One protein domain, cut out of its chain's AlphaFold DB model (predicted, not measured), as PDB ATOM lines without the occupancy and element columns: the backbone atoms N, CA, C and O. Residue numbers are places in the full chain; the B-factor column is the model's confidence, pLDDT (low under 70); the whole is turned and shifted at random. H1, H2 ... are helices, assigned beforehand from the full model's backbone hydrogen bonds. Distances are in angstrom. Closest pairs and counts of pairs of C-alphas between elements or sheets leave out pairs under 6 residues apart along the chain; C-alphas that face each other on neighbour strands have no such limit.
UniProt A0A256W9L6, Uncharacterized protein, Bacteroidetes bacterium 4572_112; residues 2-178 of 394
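AT A GLANCE: This is residues 2 to 178 of the 394 residues of an uncharacterized protein of Bacteroidetes bacterium 4572_112 (UniProt A0A256W9L6). Five helices, H1, H3, H4, H5 and H6, form an up-and-down bundle, each running against the one before it, with H4 at the core and short H2 meeting H6 at a corner, its residues 50 to 54 touching residues 159 to 163 of H6. Residues 2 to 8 of H1 stick out at one end, and residues 169 to 178, of which 169 to 174 belong to H7, at the other. The printed part has 177 residues with seven named helices, H1 to H7 in order, and no named strand: all helix. It is only just compact, close to loose, with a radius of gyration of the C-alphas of 18.7 A and spans of 70 by 34 by 31 A.

HOW THE PARTS SIT: H1, residues 2 to 28, and the hub H4, residues 86 to 111, touch, the closest C-alphas being Phe 23 and Gly 99, 4.6 A apart. H1 residues 13 to 20 alone touch residues 133 to 138 of H5, residues 116 to 138; C-alphas 16 and 136 are closest, 5.3 A. H2, residues 50 to 62, touches H6, residues 143 to 163, through residues 50 to 54 and 159 to 163 alone, at a steep tilt of 54 degrees; C-alphas 54 and 159 are closest, 6.3 A. H3, residues 65 to 80, makes a hairpin with H4, whose residues 88 to 96 alone touch it; C-alphas 78 and 89 are closest, 6.4 A. H4 and H6 touch and run the same way; C-alphas 91 and 144 are closest, 5.0 A. H5 forms hairpins with H4 and H6. H7, residues 168 to 174, touches no helix. Every O i to N i+4 pair is within hydrogen-bond range in H2 to H6, against 21 of 23 in H1 and 0 of 3 in H7, where 1 of 4 O i to N i+3 pairs is.

IN THESE COORDINATES: H1, 39.0 A, begins at C-alpha 2 (-44.636, 34.493, 41.608). H4 measures 37.3 A, H5 34.1 A and H6 30.1 A. H7 ends at C-alpha 174 (-52.617, 22.139, -25.617).

THE WHOLE: C-alphas 2 and 173 are farthest apart, 70.7 A. The printed part has no cut. The H1 to H2 link, residues 29 to 49, is long. pLDDT is under 70 in residues 2 to 12, 140 to 141 and 168 to 178.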
ATOM      1  N   ILE A   2     -44.015  33.811  42.774       46.97
ATOM      2  CA  ILE A   2     -44.636  34.493  41.608       46.97
ATOM      3  C   ILE A   2     -43.643  35.346  40.775       46.97
ATOM      4  O   ILE A   2     -43.853  35.569  39.590       46.97
ATOM      5  N   GLY A   3     -42.528  35.798  41.365       39.53
ATOM      6  CA  GLY A   3     -41.547  36.651  40.675       39.53
ATOM      7  C   GLY A   3     -40.669  35.949  39.627       39.53
ATOM      8  O   GLY A   3     -40.270  36.592  38.665       39.53
ATOM      9  N   TYR A   4     -40.393  34.645  39.771       44.56
ATOM     10  CA  TYR A   4     -39.564  33.909  38.801       44.56
ATOM     11  C   TYR A   4     -40.323  33.601  37.505       44.56
ATOM     12  O   TYR A   4     -39.739  33.665  36.426       44.56
ATOM     13  N   ASP A   5     -41.632  33.352  37.595       49.91
ATOM     14  CA  ASP A   5     -42.464  33.094  36.418       49.91
ATOM     15  C   ASP A   5     -42.629  34.350  35.547       49.91
ATOM     16  O   ASP A   5     -42.652  34.250  34.323       49.91
ATOM     17  N   LEU A   6     -42.677  35.546  36.148       50.25
ATOM     18  CA  LEU A   6     -42.805  36.808  35.407       50.25
ATOM     19  C   LEU A   6     -41.552  37.145  34.585       50.25
ATOM     20  O   LEU A   6     -41.677  37.485  33.409       50.25
ATOM     21  N   VAL A   7     -40.355  36.979  35.159       54.41
ATOM     22  CA  VAL A   7     -39.082  37.238  34.456       54.41
ATOM     23  C   VAL A   7     -38.891  36.263  33.288       54.41
ATOM     24  O   VAL A   7     -38.515  36.667  32.189       54.41
ATOM     25  N   PHE A   8     -39.243  34.988  33.479       53.47
ATOM     26  CA  PHE A   8     -39.135  33.970  32.429       53.47
ATOM     27  C   PHE A   8     -40.121  34.197  31.267       53.47
ATOM     28  O   PHE A   8     -39.859  33.805  30.125       53.47
ATOM     29  N   ILE A   9     -41.265  34.834  31.539       58.31
ATOM     30  CA  ILE A   9     -42.240  35.226  30.514       58.31
ATOM     31  C   ILE A   9     -41.735  36.433  29.716       58.31
ATOM     32  O   ILE A   9     -41.836  36.408  28.488       58.31
ATOM     33  N   GLU A  10     -41.175  37.460  30.364       59.44
ATOM     34  CA  GLU A  10     -40.627  38.640  29.672       59.44
ATOM     35  C   GLU A  10     -39.479  38.260  28.728       59.44
ATOM     36  O   GLU A  10     -39.484  38.621  27.548       59.44
ATOM     37  N   GLU A  11     -38.562  37.410  29.176       60.00
ATOM     38  CA  GLU A  11     -37.395  37.034  28.382       60.00
ATOM     39  C   GLU A  11     -37.745  36.236  27.112       60.00
ATOM     40  O   GLU A  11     -37.231  36.501  26.016       60.00
ATOM     41  N   LYS A  12     -38.707  35.309  27.220       68.12
ATOM     42  CA  LYS A  12     -39.249  34.579  26.062       68.12
ATOM     43  C   LYS A  12     -39.935  35.507  25.064       68.12
ATOM     44  O   LYS A  12     -39.884  35.249  23.858       68.12
ATOM     45  N   THR A  13     -40.556  36.593  25.530       71.75
ATOM     46  CA  THR A  13     -41.206  37.550  24.625       71.75
ATOM     47  C   THR A  13     -40.215  38.343  23.785       71.75
ATOM     48  O   THR A  13     -40.484  38.588  22.608       71.75
ATOM     49  N   ASP A  14     -39.040  38.647  24.322       78.75
ATOM     50  CA  ASP A  14     -37.998  39.362  23.591       78.75
ATOM     51  C   ASP A  14     -37.333  38.492  22.515       78.75
ATOM     52  O   ASP A  14     -37.034  38.972  21.420       78.75
ATOM     53  N   PHE A  15     -37.116  37.199  22.775       86.06
ATOM     54  CA  PHE A  15     -36.639  36.278  21.734       86.06
ATOM     55  C   PHE A  15     -37.683  36.076  20.633       86.06
ATOM     56  O   PHE A  15     -37.343  36.139  19.449       86.06
ATOM     57  N   ALA A  16     -38.958  35.931  21.002       85.62
ATOM     58  CA  ALA A  16     -40.059  35.862  20.047       85.62
ATOM     59  C   ALA A  16     -40.121  37.103  19.140       85.62
ATOM     60  O   ALA A  16     -40.339  36.971  17.934       85.62
ATOM     61  N   MET A  17     -39.877  38.302  19.684       85.94
ATOM     62  CA  MET A  17     -39.812  39.538  18.896       85.94
ATOM     63  C   MET A  17     -38.662  39.526  17.886       85.94
ATOM     64  O   MET A  17     -38.871  39.901  16.731       85.94
ATOM     65  N   ILE A  18     -37.477  39.041  18.275       90.25
ATOM     66  CA  ILE A  18     -36.353  38.877  17.344       90.25
ATOM     67  C   ILE A  18     -36.718  37.884  16.239       90.25
ATOM     68  O   ILE A  18     -36.582  38.211  15.063       90.25
ATOM     69  N   TYR A  19     -37.231  36.699  16.580       91.94
ATOM     70  CA  TYR A  19     -37.620  35.693  15.587       91.94
ATOM     71  C   TYR A  19     -38.692  36.217  14.625       91.94
ATOM     72  O   TYR A  19     -38.573  36.042  13.410       91.94
ATOM     73  N   ALA A  20     -39.699  36.924  15.148       89.88
ATOM     74  CA  ALA A  20     -40.719  37.588  14.348       89.88
ATOM     75  C   ALA A  20     -40.096  38.620  13.400       89.88
ATOM     76  O   ALA A  20     -40.398  38.613  12.206       89.88
ATOM     77  N   ALA A  21     -39.201  39.477  13.897       90.94
ATOM     78  CA  ALA A  21     -38.522  40.475  13.082       90.94
ATOM     79  C   ALA A  21     -37.704  39.817  11.961       90.94
ATOM     80  O   ALA A  21     -37.875  40.180  10.798       90.94
ATOM     81  N   LEU A  22     -36.889  38.802  12.276       94.31
ATOM     82  CA  LEU A  22     -36.118  38.036  11.289       94.31
ATOM     83  C   LEU A  22     -37.030  37.456  10.203       94.31
ATOM     84  O   LEU A  22     -36.768  37.628   9.010       94.31
ATOM     85  N   PHE A  23     -38.125  36.816  10.606       93.50
ATOM     86  CA  PHE A  23     -39.070  36.180   9.698       93.50
ATOM     87  C   PHE A  23     -39.795  37.203   8.804       93.50
ATOM     88  O   PHE A  23     -39.728  37.127   7.573       93.50
ATOM     89  N   PHE A  24     -40.444  38.209   9.399       90.81
ATOM     90  CA  PHE A  24     -41.277  39.168   8.672       90.81
ATOM     91  C   PHE A  24     -40.470  40.189   7.862       90.81
ATOM     92  O   PHE A  24     -40.900  40.547   6.762       90.81
ATOM     93  N   ILE A  25     -39.299  40.638   8.330       93.81
ATOM     94  CA  ILE A  25     -38.417  41.522   7.545       93.81
ATOM     95  C   ILE A  25     -37.890  40.773   6.318       93.81
ATOM     96  O   ILE A  25     -37.895  41.310   5.207       93.81
ATOM     97  N   THR A  26     -37.502  39.504   6.482       94.62
ATOM     98  CA  THR A  26     -37.003  38.692   5.363       94.62
ATOM     99  C   THR A  26     -38.069  38.469   4.295       94.62
ATOM    100  O   THR A  26     -37.741  38.501   3.105       94.62
ATOM    101  N   ILE A  27     -39.337  38.308   4.687       92.69
ATOM    102  CA  ILE A  27     -40.459  38.209   3.744       92.69
ATOM    103  C   ILE A  27     -40.766  39.567   3.100       92.69
ATOM    104  O   ILE A  27     -40.894  39.653   1.879       92.69
ATOM    105  N   SER A  28     -40.870  40.635   3.894       89.94
ATOM    106  CA  SER A  28     -41.363  41.940   3.433       89.94
ATOM    107  C   SER A  28     -40.402  42.678   2.495       89.94
ATOM    108  O   SER A  28     -40.862  43.421   1.623       89.94
ATOM    109  N   ARG A  29     -39.086  42.424   2.589       90.06
ATOM    110  CA  ARG A  29     -38.041  43.122   1.807       90.06
ATOM    111  C   ARG A  29     -38.230  43.085   0.288       90.06
ATOM    112  O   ARG A  29     -37.708  43.935  -0.421       90.06
ATOM    113  N   THR A  30     -38.921  42.076  -0.243       86.81
ATOM    114  CA  THR A  30     -39.189  41.967  -1.689       86.81
ATOM    115  C   THR A  30     -40.454  42.676  -2.131       86.81
ATOM    116  O   THR A  30     -40.645  42.821  -3.333       86.81
ATOM    117  N   PHE A  31     -41.316  43.086  -1.201       82.75
ATOM    118  CA  PHE A  31     -42.596  43.736  -1.486       82.75
ATOM    119  C   PHE A  31     -42.539  45.250  -1.272       82.75
ATOM    120  O   PHE A  31     -43.260  45.980  -1.949       82.75
ATOM    121  N   ILE A  32     -41.671  45.719  -0.370       81.88
ATOM    122  CA  ILE A  32     -41.561  47.122   0.045       81.88
ATOM    123  C   ILE A  32     -40.181  47.670  -0.357       81.88
ATOM    124  O   ILE A  32     -39.181  47.010  -0.083       81.88
ATOM    125  N   PRO A  33     -40.079  48.868  -0.973       72.31
ATOM    126  CA  PRO A  33     -41.162  49.776  -1.385       72.31
ATOM    127  C   PRO A  33     -41.785  49.415  -2.742       72.31
ATOM    128  O   PRO A  33     -42.872  49.880  -3.081       72.31
ATOM    129  N   SER A  34     -41.093  48.600  -3.535       78.00
ATOM    130  CA  SER A  34     -41.561  48.126  -4.830       78.00
ATOM    131  C   SER A  34     -41.249  46.652  -4.987       78.00
ATOM    132  O   SER A  34     -40.160  46.205  -4.632       78.00
ATOM    133  N   TYR A  35     -42.187  45.919  -5.576       85.31
ATOM    134  CA  TYR A  35     -42.030  44.489  -5.754       85.31
ATOM    135  C   TYR A  35     -40.918  44.114  -6.724       85.31
ATOM    136  O   TYR A  35     -40.951  44.510  -7.894       85.31
ATOM    137  N   ASN A  36     -39.995  43.286  -6.244       87.00
ATOM    138  CA  ASN A  36     -38.927  42.707  -7.045       87.00
ATOM    139  C   ASN A  36     -39.342  41.303  -7.513       87.00
ATOM    140  O   ASN A  36     -39.439  40.400  -6.677       87.00
ATOM    141  N   PRO A  37     -39.596  41.094  -8.821       87.62
ATOM    142  CA  PRO A  37     -40.015  39.797  -9.330       87.62
ATOM    143  C   PRO A  37     -38.877  38.775  -9.258       87.62
ATOM    144  O   PRO A  37     -37.710  39.109  -9.485       87.62
ATOM    145  N   LEU A  38     -39.233  37.522  -8.997       90.50
ATOM    146  CA  LEU A  38     -38.312  36.397  -9.041       90.50
ATOM    147  C   LEU A  38     -37.914  36.117 -10.493       90.50
ATOM    148  O   LEU A  38     -38.760  35.921 -11.368       90.50
ATOM    149  N   LYS A  39     -36.606  36.107 -10.749       88.44
ATOM    150  CA  LYS A  39     -36.029  35.730 -12.041       88.44
ATOM    151  C   LYS A  39     -35.528  34.295 -11.940       88.44
ATOM    152  O   LYS A  39     -34.830  33.965 -10.987       88.44
ATOM    153  N   LEU A  40     -35.871  33.459 -12.917       86.94
ATOM    154  CA  LEU A  40     -35.274  32.131 -13.038       86.94
ATOM    155  C   LEU A  40     -33.838  32.302 -13.534       86.94
ATOM    156  O   LEU A  40     -33.637  32.749 -14.660       86.94
ATOM    157  N   GLU A  41     -32.860  31.970 -12.692       85.44
ATOM    158  CA  GLU A  41     -31.437  31.990 -13.068       85.44
ATOM    159  C   GLU A  41     -31.158  30.989 -14.190       85.44
ATOM    160  O   GLU A  41     -30.462  31.293 -15.157       85.44
ATOM    161  N   PHE A  42     -31.788  29.815 -14.096       85.69
ATOM    162  CA  PHE A  42     -31.688  28.755 -15.085       85.69
ATOM    163  C   PHE A  42     -33.037  28.553 -15.773       85.69
ATOM    164  O   PHE A  42     -34.018  28.187 -15.118       85.69
ATOM    165  N   PRO A  43     -33.111  28.733 -17.099       82.25
ATOM    166  CA  PRO A  43     -34.301  28.385 -17.857       82.25
ATOM    167  C   PRO A  43     -34.634  26.889 -17.766       82.25
ATOM    168  O   PRO A  43     -33.764  26.032 -17.573       82.25
ATOM    169  N   ASN A  44     -35.903  26.540 -17.987       77.94
ATOM    170  CA  ASN A  44     -36.365  25.152 -17.896       77.94
ATOM    171  C   ASN A  44     -35.682  24.205 -18.899       77.94
ATOM    172  O   ASN A  44     -35.489  23.037 -18.581       77.94
ATOM    173  N   TYR A  45     -35.208  24.713 -20.040       81.75
ATOM    174  CA  TYR A  45     -34.479  23.934 -21.052       81.75
ATOM    175  C   TYR A  45     -33.003  23.666 -20.722       81.75
ATOM    176  O   TYR A  45     -32.350  22.914 -21.438       81.75
ATOM    177  N   TYR A  46     -32.449  24.281 -19.673       86.38
ATOM    178  CA  TYR A  46     -31.058  24.046 -19.286       86.38
ATOM    179  C   TYR A  46     -30.891  22.616 -18.724       86.38
ATOM    180  O   TYR A  46     -31.759  22.201 -17.946       86.38
ATOM    181  N   PRO A  47     -29.820  21.867 -19.061       90.69
ATOM    182  CA  PRO A  47     -29.658  20.441 -18.734       90.69
ATOM    183  C   PRO A  47     -29.201  20.204 -17.281       90.69
ATOM    184  O   PRO A  47     -28.286  19.438 -17.006       90.69
ATOM    185  N   ILE A  48     -29.830  20.897 -16.337       93.06
ATOM    186  CA  ILE A  48     -29.617  20.755 -14.895       93.06
ATOM    187  C   ILE A  48     -30.899  20.172 -14.299       93.06
ATOM    188  O   ILE A  48     -32.002  20.503 -14.748       93.06
ATOM    189  N   SER A  49     -30.780  19.306 -13.292       93.38
ATOM    190  CA  SER A  49     -31.962  18.754 -12.622       93.38
ATOM    191  C   SER A  49     -32.797  19.862 -11.968       93.38
ATOM    192  O   SER A  49     -32.273  20.878 -11.513       93.38
ATOM    193  N   VAL A  50     -34.117  19.674 -11.889       91.19
ATOM    194  CA  VAL A  50     -35.027  20.668 -11.286       91.19
ATOM    195  C   VAL A  50     -34.642  20.967  -9.834       91.19
ATOM    196  O   VAL A  50     -34.680  22.119  -9.407       91.19
ATOM    197  N   PHE A  51     -34.204  19.944  -9.096       93.69
ATOM    198  CA  PHE A  51     -33.722  20.095  -7.726       93.69
ATOM    199  C   PHE A  51     -32.485  20.992  -7.655       93.69
ATOM    200  O   PHE A  51     -32.456  21.925  -6.861       93.69
ATOM    201  N   GLN A  52     -31.491  20.768  -8.519       94.19
ATOM    202  CA  GLN A  52     -30.305  21.622  -8.577       94.19
ATOM    203  C   GLN A  52     -30.666  23.062  -8.961       94.19
ATOM    204  O   GLN A  52     -30.148  23.981  -8.342       94.19
ATOM    205  N   LYS A  53     -31.585  23.282  -9.913       93.00
ATOM    206  CA  LYS A  53     -32.042  24.640 -10.273       93.00
ATOM    207  C   LYS A  53     -32.690  25.360  -9.091       93.00
ATOM    208  O   LYS A  53     -32.358  26.513  -8.828       93.00
ATOM    209  N   TYR A  54     -33.586  24.679  -8.376       94.25
ATOM    210  CA  TYR A  54     -34.252  25.227  -7.196       94.25
ATOM    211  C   TYR A  54     -33.254  25.534  -6.072       94.25
ATOM    212  O   TYR A  54     -33.210  26.657  -5.572       94.25
ATOM    213  N   SER A  55     -32.401  24.566  -5.731       94.31
ATOM    214  CA  SER A  55     -31.393  24.707  -4.678       94.31
ATOM    215  C   SER A  55     -30.369  25.793  -5.001       94.31
ATOM    216  O   SER A  55     -30.060  26.600  -4.133       94.31
ATOM    217  N   LEU A  56     -29.884  25.877  -6.245       93.81
ATOM    218  CA  LEU A  56     -28.974  26.947  -6.670       93.81
ATOM    219  C   LEU A  56     -29.651  28.316  -6.606       93.81
ATOM    220  O   LEU A  56     -29.051  29.247  -6.086       93.81
ATOM    221  N   SER A  57     -30.913  28.422  -7.035       92.62
ATOM    222  CA  SER A  57     -31.667  29.673  -6.926       92.62
ATOM    223  C   SER A  57     -31.852  30.113  -5.466       92.62
ATOM    224  O   SER A  57     -31.746  31.301  -5.168       92.62
ATOM    225  N   LEU A  58     -32.096  29.173  -4.546       93.44
ATOM    226  CA  LEU A  58     -32.147  29.451  -3.108       93.44
ATOM    227  C   LEU A  58     -30.782  29.861  -2.544       93.44
ATOM    228  O   LEU A  58     -30.698  30.826  -1.787       93.44
ATOM    229  N   LEU A  59     -29.711  29.153  -2.908       94.56
ATOM    230  CA  LEU A  59     -28.349  29.470  -2.474       94.56
ATOM    231  C   LEU A  59     -27.894  30.842  -2.983       94.56
ATOM    232  O   LEU A  59     -27.325  31.618  -2.217       94.56
ATOM    233  N   GLY A  60     -28.229  31.188  -4.227       93.12
ATOM    234  CA  GLY A  60     -27.979  32.506  -4.807       93.12
ATOM    235  C   GLY A  60     -28.663  33.637  -4.034       93.12
ATOM    236  O   GLY A  60     -28.118  34.738  -3.916       93.12
ATOM    237  N   ASP A  61     -29.824  33.377  -3.423       91.62
ATOM    238  CA  ASP A  61     -30.473  34.344  -2.541       91.62
ATOM    239  C   ASP A  61     -29.686  34.589  -1.245       91.62
ATOM    240  O   ASP A  61     -29.654  35.739  -0.796       91.62
ATOM    241  N   TYR A  62     -29.034  33.566  -0.678       93.56
ATOM    242  CA  TYR A  62     -28.253  33.665   0.565       93.56
ATOM    243  C   TYR A  62     -26.918  34.404   0.409       93.56
ATOM    244  O   TYR A  62     -26.405  34.939   1.387       93.56
ATOM    245  N   ILE A  63     -26.387  34.518  -0.811       93.94
ATOM    246  CA  ILE A  63     -25.140  35.256  -1.095       93.94
ATOM    247  C   ILE A  63     -25.360  36.784  -1.063       93.94
ATOM    248  O   ILE A  63     -24.416  37.573  -1.020       93.94
ATOM    249  N   LYS A  64     -26.615  37.249  -1.064       92.50
ATOM    250  CA  LYS A  64     -26.932  38.685  -1.094       92.50
ATOM    251  C   LYS A  64     -26.513  39.389   0.209       92.50
ATOM    252  O   LYS A  64     -26.739  38.828   1.283       92.50
ATOM    253  N   PRO A  65     -26.066  40.666   0.153       95.44
ATOM    254  CA  PRO A  65     -25.600  41.416   1.328       95.44
ATOM    255  C   PRO A  65     -26.574  41.427   2.511       95.44
ATOM    256  O   PRO A  65     -26.158  41.420   3.662       95.44
ATOM    257  N   PHE A  66     -27.883  41.387   2.240       94.88
ATOM    258  CA  PHE A  66     -28.905  41.279   3.280       94.88
ATOM    259  C   PHE A  66     -28.646  40.122   4.255       94.88
ATOM    260  O   PHE A  66     -28.714  40.336   5.457       94.88
ATOM    261  N   PHE A  67     -28.340  38.915   3.767       94.81
ATOM    262  CA  PHE A  67     -28.124  37.772   4.660       94.81
ATOM    263  C   PHE A  67     -26.849  37.911   5.468       94.81
ATOM    264  O   PHE A  67     -26.841  37.513   6.624       94.81
ATOM    265  N   PHE A  68     -25.816  38.535   4.904       95.62
ATOM    266  CA  PHE A  68     -24.610  38.862   5.650       95.62
ATOM    267  C   PHE A  68     -24.908  39.811   6.822       95.62
ATOM    268  O   PHE A  68     -24.466  39.553   7.941       95.62
ATOM    269  N   TYR A  69     -25.721  40.852   6.601       96.88
ATOM    270  CA  TYR A  69     -26.142  41.764   7.668       96.88
ATOM    271  C   TYR A  69     -27.028  41.074   8.710       96.88
ATOM    272  O   TYR A  69     -26.799  41.242   9.903       96.88
ATOM    273  N   MET A  70     -28.001  40.264   8.282       96.75
ATOM    274  CA  MET A  70     -28.874  39.534   9.208       96.75
ATOM    275  C   MET A  70     -28.109  38.477  10.011       96.75
ATOM    276  O   MET A  70     -28.365  38.317  11.198       96.75
ATOM    277  N   LEU A  71     -27.153  37.778   9.394       96.06
ATOM    278  CA  LEU A  71     -26.294  36.815  10.080       96.06
ATOM    279  C   LEU A  71     -25.394  37.522  11.095       96.06
ATOM    280  O   LEU A  71     -25.321  37.090  12.239       96.06
ATOM    281  N   SER A  72     -24.767  38.632  10.694       96.38
ATOM    282  CA  SER A  72     -23.978  39.469  11.602       96.38
ATOM    283  C   SER A  72     -24.817  39.931  12.793       96.38
ATOM    284  O   SER A  72     -24.362  39.818  13.922       96.38
ATOM    285  N   PHE A  73     -26.059  40.364  12.554       96.19
ATOM    286  CA  PHE A  73     -27.006  40.739  13.606       96.19
ATOM    287  C   PHE A  73     -27.351  39.574  14.547       96.19
ATOM    288  O   PHE A  73     -27.375  39.760  15.757       96.19
ATOM    289  N   ILE A  74     -27.599  38.369  14.023       95.81
ATOM    290  CA  ILE A  74     -27.881  37.189  14.855       95.81
ATOM    291  C   ILE A  74     -26.658  36.831  15.707       95.81
ATOM    292  O   ILE A  74     -26.803  36.547  16.896       95.81
ATOM    293  N   LEU A  75     -25.455  36.865  15.125       95.88
ATOM    294  CA  LEU A  75     -24.215  36.571  15.841       95.88
ATOM    295  C   LEU A  75     -23.955  37.603  16.938       95.88
ATOM    296  O   LEU A  75     -23.724  37.215  18.079       95.88
ATOM    297  N   THR A  76     -24.059  38.902  16.641       95.00
ATOM    298  CA  THR A  76     -23.898  39.943  17.667       95.00
ATOM    299  C   THR A  76     -24.965  39.821  18.750       95.00
ATOM    300  O   THR A  76     -24.625  39.860  19.928       95.00
ATOM    301  N   ALA A  77     -26.229  39.583  18.388       91.69
ATOM    302  CA  ALA A  77     -27.292  39.343  19.360       91.69
ATOM    303  C   ALA A  77     -27.003  38.123  20.248       91.69
ATOM    304  O   ALA A  77     -27.323  38.157  21.426       91.69
ATOM    305  N   THR A  78     -26.370  37.078  19.710       93.19
ATOM    306  CA  THR A  78     -25.996  35.885  20.486       93.19
ATOM    307  C   THR A  78     -24.844  36.168  21.455       93.19
ATOM    308  O   THR A  78     -24.859  35.674  22.572       93.19
ATOM    309  N   PHE A  79     -23.852  36.976  21.066       93.12
ATOM    310  CA  PHE A  79     -22.697  37.271  21.926       93.12
ATOM    311  C   PHE A  79     -22.975  38.306  23.019       93.12
ATOM    312  O   PHE A  79     -22.389  38.222  24.093       93.12
ATOM    313  N   PHE A  80     -23.811  39.307  22.738       90.75
ATOM    314  CA  PHE A  80     -24.012  40.443  23.645       90.75
ATOM    315  C   PHE A  80     -25.238  40.316  24.544       90.75
ATOM    316  O   PHE A  80     -25.384  41.102  25.477       90.75
ATOM    317  N   ARG A  81     -26.141  39.377  24.258       85.69
ATOM    318  CA  ARG A  81     -27.359  39.216  25.039       85.69
ATOM    319  C   ARG A  81     -27.158  38.168  26.123       85.69
ATOM    320  O   ARG A  81     -26.828  37.020  25.838       85.69
ATOM    321  N   GLU A  82     -27.412  38.571  27.361       78.94
ATOM    322  CA  GLU A  82     -27.485  37.656  28.495       78.94
ATOM    323  C   GLU A  82     -28.578  36.603  28.207       78.94
ATOM    324  O   GLU A  82     -29.653  36.943  27.712       78.94
ATOM    325  N   ASN A  83     -28.262  35.320  28.422       81.38
ATOM    326  CA  ASN A  83     -29.126  34.148  28.180       81.38
ATOM    327  C   ASN A  83     -29.379  33.751  26.709       81.38
ATOM    328  O   ASN A  83     -30.283  32.967  26.410       81.38
ATOM    329  N   ALA A  84     -28.578  34.247  25.761       82.94
ATOM    330  CA  ALA A  84     -28.593  33.730  24.395       82.94
ATOM    331  C   ALA A  84     -27.800  32.412  24.273       82.94
ATOM    332  O   ALA A  84     -26.589  32.403  24.061       82.94
ATOM    333  N   ASP A  85     -28.508  31.287  24.353       88.62
ATOM    334  CA  ASP A  85     -27.922  29.951  24.190       88.62
ATOM    335  C   ASP A  85     -27.767  29.529  22.717       88.62
ATOM    336  O   ASP A  85     -28.314  30.133  21.788       88.62
ATOM    337  N   PHE A  86     -27.104  28.390  22.481       90.19
ATOM    338  CA  PHE A  86     -27.045  27.755  21.158       90.19
ATOM    339  C   PHE A  86     -28.441  27.516  20.547       90.19
ATOM    340  O   PHE A  86     -28.623  27.630  19.334       90.19
ATOM    341  N   ASN A  87     -29.450  27.259  21.385       90.56
ATOM    342  CA  ASN A  87     -30.840  27.115  20.950       90.56
ATOM    343  C   ASN A  87     -31.403  28.412  20.352       90.56
ATOM    344  O   ASN A  87     -32.126  28.353  19.354       90.56
ATOM    345  N   PHE A  88     -31.052  29.576  20.914       90.81
ATOM    346  CA  PHE A  88     -31.424  30.875  20.350       90.81
ATOM    347  C   PHE A  88     -30.793  31.056  18.970       90.81
ATOM    348  O   PHE A  88     -31.503  31.342  18.006       90.81
ATOM    349  N   LEU A  89     -29.485  30.803  18.854       93.88
ATOM    350  CA  LEU A  89     -28.753  30.904  17.591       93.88
ATOM    351  C   LEU A  89     -29.362  29.999  16.506       93.88
ATOM    352  O   LEU A  89     -29.654  30.460  15.401       93.88
ATOM    353  N   ALA A  90     -29.597  28.724  16.831       94.56
ATOM    354  CA  ALA A  90     -30.167  27.746  15.907       94.56
ATOM    355  C   ALA A  90     -31.588  28.131  15.465       94.56
ATOM    356  O   ALA A  90     -31.904  28.058  14.276       94.56
ATOM    357  N   THR A  91     -32.426  28.589  16.398       93.38
ATOM    358  CA  THR A  91     -33.807  29.011  16.118       93.38
ATOM    359  C   THR A  91     -33.842  30.298  15.287       93.38
ATOM    360  O   THR A  91     -34.570  30.381  14.297       93.38
ATOM    361  N   ALA A  92     -33.017  31.295  15.624       94.38
ATOM    362  CA  ALA A  92     -32.895  32.542  14.870       94.38
ATOM    363  C   ALA A  92     -32.448  32.283  13.425       94.38
ATOM    364  O   ALA A  92     -33.030  32.820  12.476       94.38
ATOM    365  N   PHE A  93     -31.450  31.415  13.245       96.06
ATOM    366  CA  PHE A  93     -30.968  31.021  11.927       96.06
ATOM    367  C   PHE A  93     -32.041  30.270  11.126       96.06
ATOM    368  O   PHE A  93     -32.265  30.581   9.951       96.06
ATOM    369  N   ALA A  94     -32.773  29.356  11.770       95.88
ATOM    370  CA  ALA A  94     -33.893  28.659  11.150       95.88
ATOM    371  C   ALA A  94     -34.986  29.637  10.682       95.88
ATOM    372  O   ALA A  94     -35.440  29.524   9.548       95.88
ATOM    373  N   TYR A  95     -35.360  30.646  11.479       95.50
ATOM    374  CA  TYR A  95     -36.357  31.650  11.074       95.50
ATOM    375  C   TYR A  95     -35.887  32.574   9.943       95.50
ATOM    376  O   TYR A  95     -36.700  32.963   9.098       95.50
ATOM    377  N   LEU A  96     -34.590  32.885   9.867       96.75
ATOM    378  CA  LEU A  96     -34.004  33.620   8.743       96.75
ATOM    379  C   LEU A  96     -34.091  32.814   7.433       96.75
ATOM    380  O   LEU A  96     -34.524  33.341   6.403       96.75
ATOM    381  N   ILE A  97     -33.731  31.526   7.476       97.19
ATOM    382  CA  ILE A  97     -33.859  30.595   6.342       97.19
ATOM    383  C   ILE A  97     -35.332  30.425   5.961       97.19
ATOM    384  O   ILE A  97     -35.706  30.584   4.797       97.19
ATOM    385  N   LEU A  98     -36.186  30.157   6.948       96.56
ATOM    386  CA  LEU A  98     -37.617  29.953   6.768       96.56
ATOM    387  C   LEU A  98     -38.265  31.165   6.095       96.56
ATOM    388  O   LEU A  98     -38.974  31.007   5.104       96.56
ATOM    389  N   GLY A  99     -37.975  32.378   6.574       95.69
ATOM    390  CA  GLY A  99     -38.472  33.618   5.979       95.69
ATOM    391  C   GLY A  99     -38.074  33.764   4.508       95.69
ATOM    392  O   GLY A  99     -38.884  34.192   3.686       95.69
ATOM    393  N   ASN A 100     -36.857  33.349   4.138       96.31
ATOM    394  CA  ASN A 100     -36.402  33.387   2.750       96.31
ATOM    395  C   ASN A 100     -37.145  32.399   1.846       96.31
ATOM    396  O   ASN A 100     -37.531  32.760   0.731       96.31
ATOM    397  N   ILE A 101     -37.351  31.170   2.322       96.75
ATOM    398  CA  ILE A 101     -38.056  30.129   1.567       96.75
ATOM    399  C   ILE A 101     -39.533  30.507   1.418       96.75
ATOM    400  O   ILE A 101     -40.074  30.459   0.315       96.75
ATOM    401  N   VAL A 102     -40.177  30.971   2.495       95.69
ATOM    402  CA  VAL A 102     -41.561  31.472   2.462       95.69
ATOM    403  C   VAL A 102     -41.700  32.598   1.443       95.69
ATOM    404  O   VAL A 102     -42.596  32.560   0.600       95.69
ATOM    405  N   ARG A 103     -40.788  33.575   1.471       94.88
ATOM    406  CA  ARG A 103     -40.738  34.665   0.492       94.88
ATOM    407  C   ARG A 103     -40.686  34.136  -0.941       94.88
ATOM    408  O   ARG A 103     -41.466  34.585  -1.777       94.88
ATOM    409  N   GLN A 104     -39.797  33.184  -1.222       94.31
ATOM    410  CA  GLN A 104     -39.647  32.625  -2.564       94.31
ATOM    411  C   GLN A 104     -40.901  31.850  -2.999       94.31
ATOM    412  O   GLN A 104     -41.357  32.018  -4.127       94.31
ATOM    413  N   ASN A 105     -41.529  31.097  -2.092       94.75
ATOM    414  CA  ASN A 105     -42.795  30.403  -2.345       94.75
ATOM    415  C   ASN A 105     -43.919  31.388  -2.686       94.75
ATOM    416  O   ASN A 105     -44.662  31.187  -3.646       94.75
ATOM    417  N   ILE A 106     -44.014  32.505  -1.958       92.69
ATOM    418  CA  ILE A 106     -44.958  33.582  -2.284       92.69
ATOM    419  C   ILE A 106     -44.656  34.150  -3.680       92.69
ATOM    420  O   ILE A 106     -45.572  34.318  -4.490       92.69
ATOM    421  N   GLN A 107     -43.383  34.408  -4.000       93.19
ATOM    422  CA  GLN A 107     -42.985  34.897  -5.322       93.19
ATOM    423  C   GLN A 107     -43.299  33.893  -6.438       93.19
ATOM    424  O   GLN A 107     -43.747  34.318  -7.500       93.19
ATOM    425  N   TYR A 108     -43.164  32.579  -6.214       92.94
ATOM    426  CA  TYR A 108     -43.542  31.578  -7.217       92.94
ATOM    427  C   TYR A 108     -45.011  31.695  -7.610       92.94
ATOM    428  O   TYR A 108     -45.342  31.699  -8.798       92.94
ATOM    429  N   VAL A 109     -45.880  31.861  -6.613       91.31
ATOM    430  CA  VAL A 109     -47.314  32.057  -6.833       91.31
ATOM    431  C   VAL A 109     -47.583  33.373  -7.556       91.31
ATOM    432  O   VAL A 109     -48.446  33.408  -8.427       91.31
ATOM    433  N   ILE A 110     -46.866  34.453  -7.230       89.81
ATOM    434  CA  ILE A 110     -47.079  35.781  -7.826       89.81
ATOM    435  C   ILE A 110     -46.543  35.881  -9.253       89.81
ATOM    436  O   ILE A 110     -47.191  36.512 -10.094       89.81
ATOM    437  N   ASP A 111     -45.376  35.313  -9.539       89.88
ATOM    438  CA  ASP A 111     -44.651  35.548 -10.786       89.88
ATOM    439  C   ASP A 111     -44.929  34.500 -11.854       89.88
ATOM    440  O   ASP A 111     -45.033  34.864 -13.026       89.88
ATOM    441  N   PHE A 112     -45.141  33.239 -11.476       89.44
ATOM    442  CA  PHE A 112     -45.254  32.141 -12.433       89.44
ATOM    443  C   PHE A 112     -46.677  31.597 -12.527       89.44
ATOM    444  O   PHE A 112     -47.521  31.796 -11.650       89.44
ATOM    445  N   LYS A 113     -46.991  30.943 -13.647       86.25
ATOM    446  CA  LYS A 113     -48.224  30.168 -13.796       86.25
ATOM    447  C   LYS A 113     -47.936  28.751 -13.324       86.25
ATOM    448  O   LYS A 113     -47.116  28.061 -13.922       86.25
ATOM    449  N   LEU A 114     -48.605  28.340 -12.257       89.31
ATOM    450  CA  LEU A 114     -48.436  27.019 -11.663       89.31
ATOM    451  C   LEU A 114     -49.541  26.052 -12.110       89.31
ATOM    452  O   LEU A 114     -50.610  26.465 -12.576       89.31
ATOM    453  N   THR A 115     -49.306  24.752 -11.943       88.50
ATOM    454  CA  THR A 115     -50.368  23.740 -12.042       88.50
ATOM    455  C   THR A 115     -51.398  23.904 -10.912       88.50
ATOM    456  O   THR A 115     -51.137  24.526  -9.882       88.50
ATOM    457  N   LYS A 116     -52.601  23.330 -11.076       85.50
ATOM    458  CA  LYS A 116     -53.670  23.401 -10.057       85.50
ATOM    459  C   LYS A 116     -53.215  22.884  -8.687       85.50
ATOM    460  O   LYS A 116     -53.515  23.510  -7.676       85.50
ATOM    461  N   ASN A 117     -52.476  21.777  -8.667       87.88
ATOM    462  CA  ASN A 117     -52.007  21.153  -7.431       87.88
ATOM    463  C   ASN A 117     -50.948  22.013  -6.731       87.88
ATOM    464  O   ASN A 117     -50.925  22.085  -5.508       87.88
ATOM    465  N   ALA A 118     -50.123  22.735  -7.488       89.31
ATOM    466  CA  ALA A 118     -49.170  23.673  -6.910       89.31
ATOM    467  C   ALA A 118     -49.843  24.902  -6.277       89.31
ATOM    468  O   ALA A 118     -49.356  25.381  -5.258       89.31
ATOM    469  N   TYR A 119     -51.000  25.357  -6.781       86.44
ATOM    470  CA  TYR A 119     -51.809  26.344  -6.045       86.44
ATOM    471  C   TYR A 119     -52.387  25.770  -4.747       86.44
ATOM    472  O   TYR A 119     -52.467  26.487  -3.754       86.44
ATOM    473  N   LEU A 120     -52.758  24.485  -4.723       87.25
ATOM    474  CA  LEU A 120     -53.174  23.809  -3.490       87.25
ATOM    475  C   LEU A 120     -52.025  23.740  -2.473       87.25
ATOM    476  O   LEU A 120     -52.228  24.045  -1.300       87.25
ATOM    477  N   ALA A 121     -50.802  23.463  -2.931       89.38
ATOM    478  CA  ALA A 121     -49.599  23.551  -2.104       89.38
ATOM    479  C   ALA A 121     -49.388  24.964  -1.522       89.38
ATOM    480  O   ALA A 121     -48.946  25.103  -0.385       89.38
ATOM    481  N   SER A 122     -49.761  26.024  -2.247       87.38
ATOM    482  CA  SER A 122     -49.745  27.396  -1.720       87.38
ATOM    483  C   SER A 122     -50.769  27.631  -0.601       87.38
ATOM    484  O   SER A 122     -50.489  28.402   0.311       87.38
ATOM    485  N   PHE A 123     -51.929  26.963  -0.622       85.12
ATOM    486  CA  PHE A 123     -52.884  27.019   0.495       85.12
ATOM    487  C   PHE A 123     -52.341  26.330   1.743       85.12
ATOM    488  O   PHE A 123     -52.454  26.875   2.839       85.12
ATOM    489  N   ILE A 124     -51.687  25.179   1.572       89.44
ATOM    490  CA  ILE A 124     -50.993  24.490   2.668       89.44
ATOM    491  C   ILE A 124     -49.897  25.396   3.244       89.44
ATOM    492  O   ILE A 124     -49.791  25.535   4.462       89.44
ATOM    493  N   ALA A 125     -49.142  26.085   2.382       89.81
ATOM    494  CA  ALA A 125     -48.122  27.040   2.803       89.81
ATOM    495  C   ALA A 125     -48.697  28.160   3.692       89.81
ATOM    496  O   ALA A 125     -48.070  28.508   4.686       89.81
ATOM    497  N   ILE A 126     -49.895  28.685   3.401       84.31
ATOM    498  CA  ILE A 126     -50.561  29.685   4.259       84.31
ATOM    499  C   ILE A 126     -50.824  29.122   5.663       84.31
ATOM    500  O   ILE A 126     -50.504  29.781   6.651       84.31
ATOM    501  N   GLY A 127     -51.351  27.898   5.762       86.06
ATOM    502  CA  GLY A 127     -51.561  27.232   7.051       86.06
ATOM    503  C   GLY A 127     -50.257  27.053   7.833       86.06
ATOM    504  O   GLY A 127     -50.197  27.359   9.021       86.06
ATOM    505  N   LEU A 128     -49.179  26.650   7.153       90.31
ATOM    506  CA  LEU A 128     -47.859  26.523   7.772       90.31
ATOM    507  C   LEU A 128     -47.267  27.873   8.211       90.31
ATOM    508  O   LEU A 128     -46.574  27.908   9.222       90.31
ATOM    509  N   ILE A 129     -47.549  28.984   7.513       88.25
ATOM    510  CA  ILE A 129     -47.144  30.332   7.962       88.25
ATOM    511  C   ILE A 129     -47.846  30.671   9.278       88.25
ATOM    512  O   ILE A 129     -47.213  31.215  10.183       88.25
ATOM    513  N   ILE A 130     -49.135  30.343   9.407       85.25
ATOM    514  CA  ILE A 130     -49.886  30.562  10.650       85.25
ATOM    515  C   ILE A 130     -49.272  29.724  11.778       85.25
ATOM    516  O   ILE A 130     -48.984  30.270  12.838       85.25
ATOM    517  N   ILE A 131     -48.979  28.442  11.535       87.00
ATOM    518  CA  ILE A 131     -48.316  27.563  12.515       87.00
ATOM    519  C   ILE A 131     -46.941  28.110  12.916       87.00
ATOM    520  O   ILE A 131     -46.646  28.187  14.106       87.00
ATOM    521  N   ALA A 132     -46.122  28.540  11.951       86.56
ATOM    522  CA  ALA A 132     -44.829  29.171  12.213       86.56
ATOM    523  C   ALA A 132     -44.987  30.406  13.105       86.56
ATOM    524  O   ALA A 132     -44.283  30.561  14.095       86.56
ATOM    525  N   SER A 133     -45.963  31.254  12.793       84.94
ATOM    526  CA  SER A 133     -46.227  32.486  13.536       84.94
ATOM    527  C   SER A 133     -46.715  32.221  14.964       84.94
ATOM    528  O   SER A 133     -46.305  32.907  15.896       84.94
ATOM    529  N   ILE A 134     -47.553  31.197  15.152       83.31
ATOM    530  CA  ILE A 134     -47.984  30.719  16.472       83.31
ATOM    531  C   ILE A 134     -46.779  30.168  17.247       83.31
ATOM    532  O   ILE A 134     -46.617  30.479  18.426       83.31
ATOM    533  N   ASN A 135     -45.896  29.396  16.604       85.00
ATOM    534  CA  ASN A 135     -44.700  28.879  17.269       85.00
ATOM    535  C   ASN A 135     -43.748  30.000  17.714       85.00
ATOM    536  O   ASN A 135     -43.289  29.961  18.854       85.00
ATOM    537  N   ILE A 136     -43.522  31.014  16.868       84.25
ATOM    538  CA  ILE A 136     -42.764  32.222  17.236       84.25
ATOM    539  C   ILE A 136     -43.350  32.843  18.502       84.25
ATOM    540  O   ILE A 136     -42.618  33.156  19.433       84.25
ATOM    541  N   ALA A 137     -44.670  33.013  18.539       78.31
ATOM    542  CA  ALA A 137     -45.327  33.757  19.597       78.31
ATOM    543  C   ALA A 137     -45.325  33.083  20.968       78.31
ATOM    544  O   ALA A 137     -45.267  33.771  21.986       78.31
ATOM    545  N   PHE A 138     -45.464  31.761  20.989       71.88
ATOM    546  CA  PHE A 138     -45.730  31.025  22.223       71.88
ATOM    547  C   PHE A 138     -44.605  30.098  22.639       71.88
ATOM    548  O   PHE A 138     -44.624  29.607  23.763       71.88
ATOM    549  N   SER A 139     -43.649  29.826  21.746       73.19
ATOM    550  CA  SER A 139     -42.552  28.889  22.012       73.19
ATOM    551  C   SER A 139     -43.056  27.548  22.589       73.19
ATOM    552  O   SER A 139     -42.448  26.992  23.496       73.19
ATOM    553  N   PHE A 140     -44.209  27.059  22.098       58.06
ATOM    554  CA  PHE A 140     -44.968  25.930  22.674       58.06
ATOM    555  C   PHE A 140     -44.211  24.595  22.739       58.06
ATOM    556  O   PHE A 140     -44.520  23.760  23.581       58.06
ATOM    557  N   LEU A 141     -43.275  24.368  21.820       59.50
ATOM    558  CA  LEU A 141     -42.452  23.159  21.733       59.50
ATOM    559  C   LEU A 141     -40.990  23.585  21.624       59.50
ATOM    560  O   LEU A 141     -40.720  24.774  21.444       59.50
ATOM    561  N   ASP A 142     -40.074  22.615  21.669       76.50
ATOM    562  CA  ASP A 142     -38.658  22.829  21.374       76.50
ATOM    563  C   ASP A 142     -38.512  23.616  20.057       76.50
ATOM    564  O   ASP A 142     -38.741  23.101  18.954       76.50
ATOM    565  N   GLY A 143     -38.245  24.920  20.200       80.19
ATOM    566  CA  GLY A 143     -38.345  25.896  19.116       80.19
ATOM    567  C   GLY A 143     -37.377  25.577  17.985       80.19
ATOM    568  O   GLY A 143     -37.674  25.845  16.819       80.19
ATOM    569  N   VAL A 144     -36.271  24.910  18.319       88.94
ATOM    570  CA  VAL A 144     -35.281  24.430  17.362       88.94
ATOM    571  C   VAL A 144     -35.907  23.362  16.464       88.94
ATOM    572  O   VAL A 144     -35.923  23.518  15.245       88.94
ATOM    573  N   LEU A 145     -36.494  22.307  17.037       90.62
ATOM    574  CA  LEU A 145     -37.032  21.188  16.259       90.62
ATOM    575  C   LEU A 145     -38.168  21.629  15.328       90.62
ATOM    576  O   LEU A 145     -38.144  21.293  14.141       90.62
ATOM    577  N   ILE A 146     -39.141  22.411  15.822       90.88
ATOM    578  CA  ILE A 146     -40.232  22.886  14.953       90.88
ATOM    579  C   ILE A 146     -39.699  23.789  13.846       90.88
ATOM    580  O   ILE A 146     -40.101  23.626  12.693       90.88
ATOM    581  N   SER A 147     -38.853  24.770  14.171       91.88
ATOM    582  CA  SER A 147     -38.403  25.748  13.175       91.88
ATOM    583  C   SER A 147     -37.661  25.059  12.025       91.88
ATOM    584  O   SER A 147     -37.949  25.340  10.860       91.88
ATOM    585  N   TRP A 148     -36.817  24.065  12.320       94.69
ATOM    586  CA  TRP A 148     -36.166  23.243  11.298       94.69
ATOM    587  C   TRP A 148     -37.134  22.340  10.530       94.69
ATOM    588  O   TRP A 148     -37.026  22.234   9.306       94.69
ATOM    589  N   LEU A 149     -38.126  21.739  11.195       94.81
ATOM    590  CA  LEU A 149     -39.172  20.977  10.508       94.81
ATOM    591  C   LEU A 149     -39.937  21.859   9.508       94.81
ATOM    592  O   LEU A 149     -40.168  21.454   8.369       94.81
ATOM    593  N   LEU A 150     -40.286  23.085   9.904       94.81
ATOM    594  CA  LEU A 150     -40.937  24.055   9.028       94.81
ATOM    595  C   LEU A 150     -40.041  24.425   7.845       94.81
ATOM    596  O   LEU A 150     -40.533  24.457   6.719       94.81
ATOM    597  N   VAL A 151     -38.738  24.641   8.058       96.56
ATOM    598  CA  VAL A 151     -37.775  24.885   6.968       96.56
ATOM    599  C   VAL A 151     -37.830  23.759   5.934       96.56
ATOM    600  O   VAL A 151     -37.975  24.036   4.742       96.56
ATOM    601  N   VAL A 152     -37.788  22.498   6.376       96.69
ATOM    602  CA  VAL A 152     -37.856  21.329   5.483       96.69
ATOM    603  C   VAL A 152     -39.189  21.278   4.735       96.69
ATOM    604  O   VAL A 152     -39.206  21.122   3.514       96.69
ATOM    605  N   LEU A 153     -40.314  21.464   5.429       96.44
ATOM    606  CA  LEU A 153     -41.640  21.451   4.806       96.44
ATOM    607  C   LEU A 153     -41.791  22.560   3.756       96.44
ATOM    608  O   LEU A 153     -42.263  22.304   2.647       96.44
ATOM    609  N   PHE A 154     -41.357  23.784   4.063       96.31
ATOM    610  CA  PHE A 154     -41.413  24.898   3.117       96.31
ATOM    611  C   PHE A 154     -40.470  24.711   1.932       96.31
ATOM    612  O   PHE A 154     -40.836  25.098   0.818       96.31
ATOM    613  N   PHE A 155     -39.303  24.101   2.145       96.50
ATOM    614  CA  PHE A 155     -38.382  23.744   1.072       96.50
ATOM    615  C   PHE A 155     -39.023  22.734   0.112       96.50
ATOM    616  O   PHE A 155     -39.003  22.934  -1.099       96.50
ATOM    617  N   LEU A 156     -39.672  21.687   0.635       96.25
ATOM    618  CA  LEU A 156     -40.383  20.700  -0.185       96.25
ATOM    619  C   LEU A 156     -41.550  21.326  -0.960       96.25
ATOM    620  O   LEU A 156     -41.737  21.032  -2.143       96.25
ATOM    621  N   LEU A 157     -42.313  22.223  -0.326       95.50
ATOM    622  CA  LEU A 157     -43.388  22.960  -0.997       95.50
ATOM    623  C   LEU A 157     -42.851  23.872  -2.103       95.50
ATOM    624  O   LEU A 157     -43.436  23.922  -3.185       95.50
ATOM    625  N   GLY A 158     -41.743  24.569  -1.854       94.88
ATOM    626  CA  GLY A 158     -41.110  25.437  -2.842       94.88
ATOM    627  C   GLY A 158     -40.531  24.662  -4.015       94.88
ATOM    628  O   GLY A 158     -40.770  25.021  -5.168       94.88
ATOM    629  N   TYR A 159     -39.883  23.529  -3.741       95.06
ATOM    630  CA  TYR A 159     -39.436  22.591  -4.763       95.06
ATOM    631  C   TYR A 159     -40.608  22.108  -5.631       95.06
ATOM    632  O   TYR A 159     -40.535  22.153  -6.861       95.06
ATOM    633  N   TYR A 160     -41.722  21.713  -5.008       95.75
ATOM    634  CA  TYR A 160     -42.920  21.277  -5.727       95.75
ATOM    635  C   TYR A 160     -43.541  22.393  -6.582       95.75
ATOM    636  O   TYR A 160     -43.970  22.147  -7.715       95.75
ATOM    637  N   GLN A 161     -43.568  23.628  -6.069       94.38
ATOM    638  CA  GLN A 161     -44.020  24.802  -6.817       94.38
ATOM    639  C   GLN A 161     -43.114  25.079  -8.018       94.38
ATOM    640  O   GLN A 161     -43.630  25.271  -9.118       94.38
ATOM    641  N   HIS A 162     -41.793  25.034  -7.835       93.12
ATOM    642  CA  HIS A 162     -40.818  25.232  -8.905       93.12
ATOM    643  C   HIS A 162     -40.943  24.167 -10.003       93.12
ATOM    644  O   HIS A 162     -41.023  24.497 -11.185       93.12
ATOM    645  N   TYR A 163     -41.057  22.894  -9.616       92.19
ATOM    646  CA  TYR A 163     -41.306  21.783 -10.540       92.19
ATOM    647  C   TYR A 163     -42.604  21.959 -11.344       92.19
ATOM    648  O   TYR A 163     -42.701  21.546 -12.496       92.19
ATOM    649  N   SER A 164     -43.602  22.611 -10.749       91.81
ATOM    650  CA  SER A 164     -44.931  22.806 -11.330       91.81
ATOM    651  C   SER A 164     -45.085  24.091 -12.153       91.81
ATOM    652  O   SER A 164     -46.219  24.481 -12.460       91.81
ATOM    653  N   ILE A 165     -43.990  24.771 -12.502       90.06
ATOM    654  CA  ILE A 165     -44.025  25.960 -13.362       90.06
ATOM    655  C   ILE A 165     -44.391  25.547 -14.794       90.06
ATOM    656  O   ILE A 165     -43.726  24.726 -15.421       90.06
ATOM    657  N   ILE A 166     -45.457  26.143 -15.332       83.25
ATOM    658  CA  ILE A 166     -45.907  25.904 -16.706       83.25
ATOM    659  C   ILE A 166     -45.150  26.842 -17.653       83.25
ATOM    660  O   ILE A 166     -45.346  28.058 -17.614       83.25
ATOM    661  N   ASP A 167     -44.341  26.274 -18.550       74.25
ATOM    662  CA  ASP A 167     -43.684  27.027 -19.622       74.25
ATOM    663  C   ASP A 167     -44.709  27.605 -20.608       74.25
ATOM    664  O   ASP A 167     -45.471  26.874 -21.251       74.25
ATOM    665  N   GLU A 168     -44.692  28.929 -20.792       62.00
ATOM    666  CA  GLU A 168     -45.666  29.624 -21.642       62.00
ATOM    667  C   GLU A 168     -45.641  29.126 -23.097       62.00
ATOM    668  O   GLU A 168     -46.709  29.005 -23.703       62.00
ATOM    669  N   ARG A 169     -44.465  28.722 -23.611       56.69
ATOM    670  CA  ARG A 169     -44.296  28.183 -24.976       56.69
ATOM    671  C   ARG A 169     -45.064  26.881 -25.226       56.69
ATOM    672  O   ARG A 169     -45.471  26.641 -26.354       56.69
ATOM    673  N   LYS A 170     -45.278  26.046 -24.200       51.53
ATOM    674  CA  LYS A 170     -46.029  24.780 -24.330       51.53
ATOM    675  C   LYS A 170     -47.536  24.964 -24.114       51.53
ATOM    676  O   LYS A 170     -48.328  24.127 -24.535       51.53
ATOM    677  N   SER A 171     -47.950  26.057 -23.465       49.84
ATOM    678  CA  SER A 171     -49.347  26.262 -23.057       49.84
ATOM    679  C   SER A 171     -50.277  26.757 -24.173       49.84
ATOM    680  O   SER A 171     -51.483  26.533 -24.081       49.84
ATOM    681  N   SER A 172     -49.741  27.382 -25.230       47.69
ATOM    682  CA  SER A 172     -50.538  27.893 -26.357       47.69
ATOM    683  C   SER A 172     -51.100  26.790 -27.261       47.69
ATOM    684  O   SER A 172     -52.043  27.050 -27.999       47.69
ATOM    685  N   ILE A 173     -50.566  25.565 -27.181       50.59
ATOM    686  CA  ILE A 173     -50.886  24.482 -28.123       50.59
ATOM    687  C   ILE A 173     -51.900  23.472 -27.542       50.59
ATOM    688  O   ILE A 173     -52.590  22.804 -28.302       50.59
ATOM    689  N   ALA A 174     -52.061  23.367 -26.212       48.06
ATOM    690  CA  ALA A 174     -52.617  22.139 -25.617       48.06
ATOM    691  C   ALA A 174     -53.913  22.233 -24.778       48.06
ATOM    692  O   ALA A 174     -54.349  21.203 -24.278       48.06
ATOM    693  N   ASN A 175     -54.564  23.387 -24.567       46.75
ATOM    694  CA  ASN A 175     -55.682  23.445 -23.597       46.75
ATOM    695  C   ASN A 175     -56.927  24.214 -24.072       46.75
ATOM    696  O   ASN A 175     -57.168  25.345 -23.651       46.75
ATOM    697  N   SER A 176     -57.778  23.552 -24.862       48.25
ATOM    698  CA  SER A 176     -59.095  24.057 -25.293       48.25
ATOM    699  C   SER A 176     -60.312  23.407 -24.603       48.25
ATOM    700  O   SER A 176     -61.435  23.827 -24.861       48.25
ATOM    701  N   SER A 177     -60.167  22.432 -23.694       48.66
ATOM    702  CA  SER A 177     -61.305  21.540 -23.370       48.66
ATOM    703  C   SER A 177     -61.992  21.694 -22.001       48.66
ATOM    704  O   SER A 177     -63.040  21.090 -21.786       48.66
ATOM    705  N   SER A 178     -61.506  22.511 -21.055       54.31
ATOM    706  CA  SER A 178     -62.131  22.585 -19.715       54.31
ATOM    707  C   SER A 178     -62.747  23.950 -19.396       54.31
ATOM    708  O   SER A 178     -62.063  24.861 -18.915       54.31
TER     709      SER A 178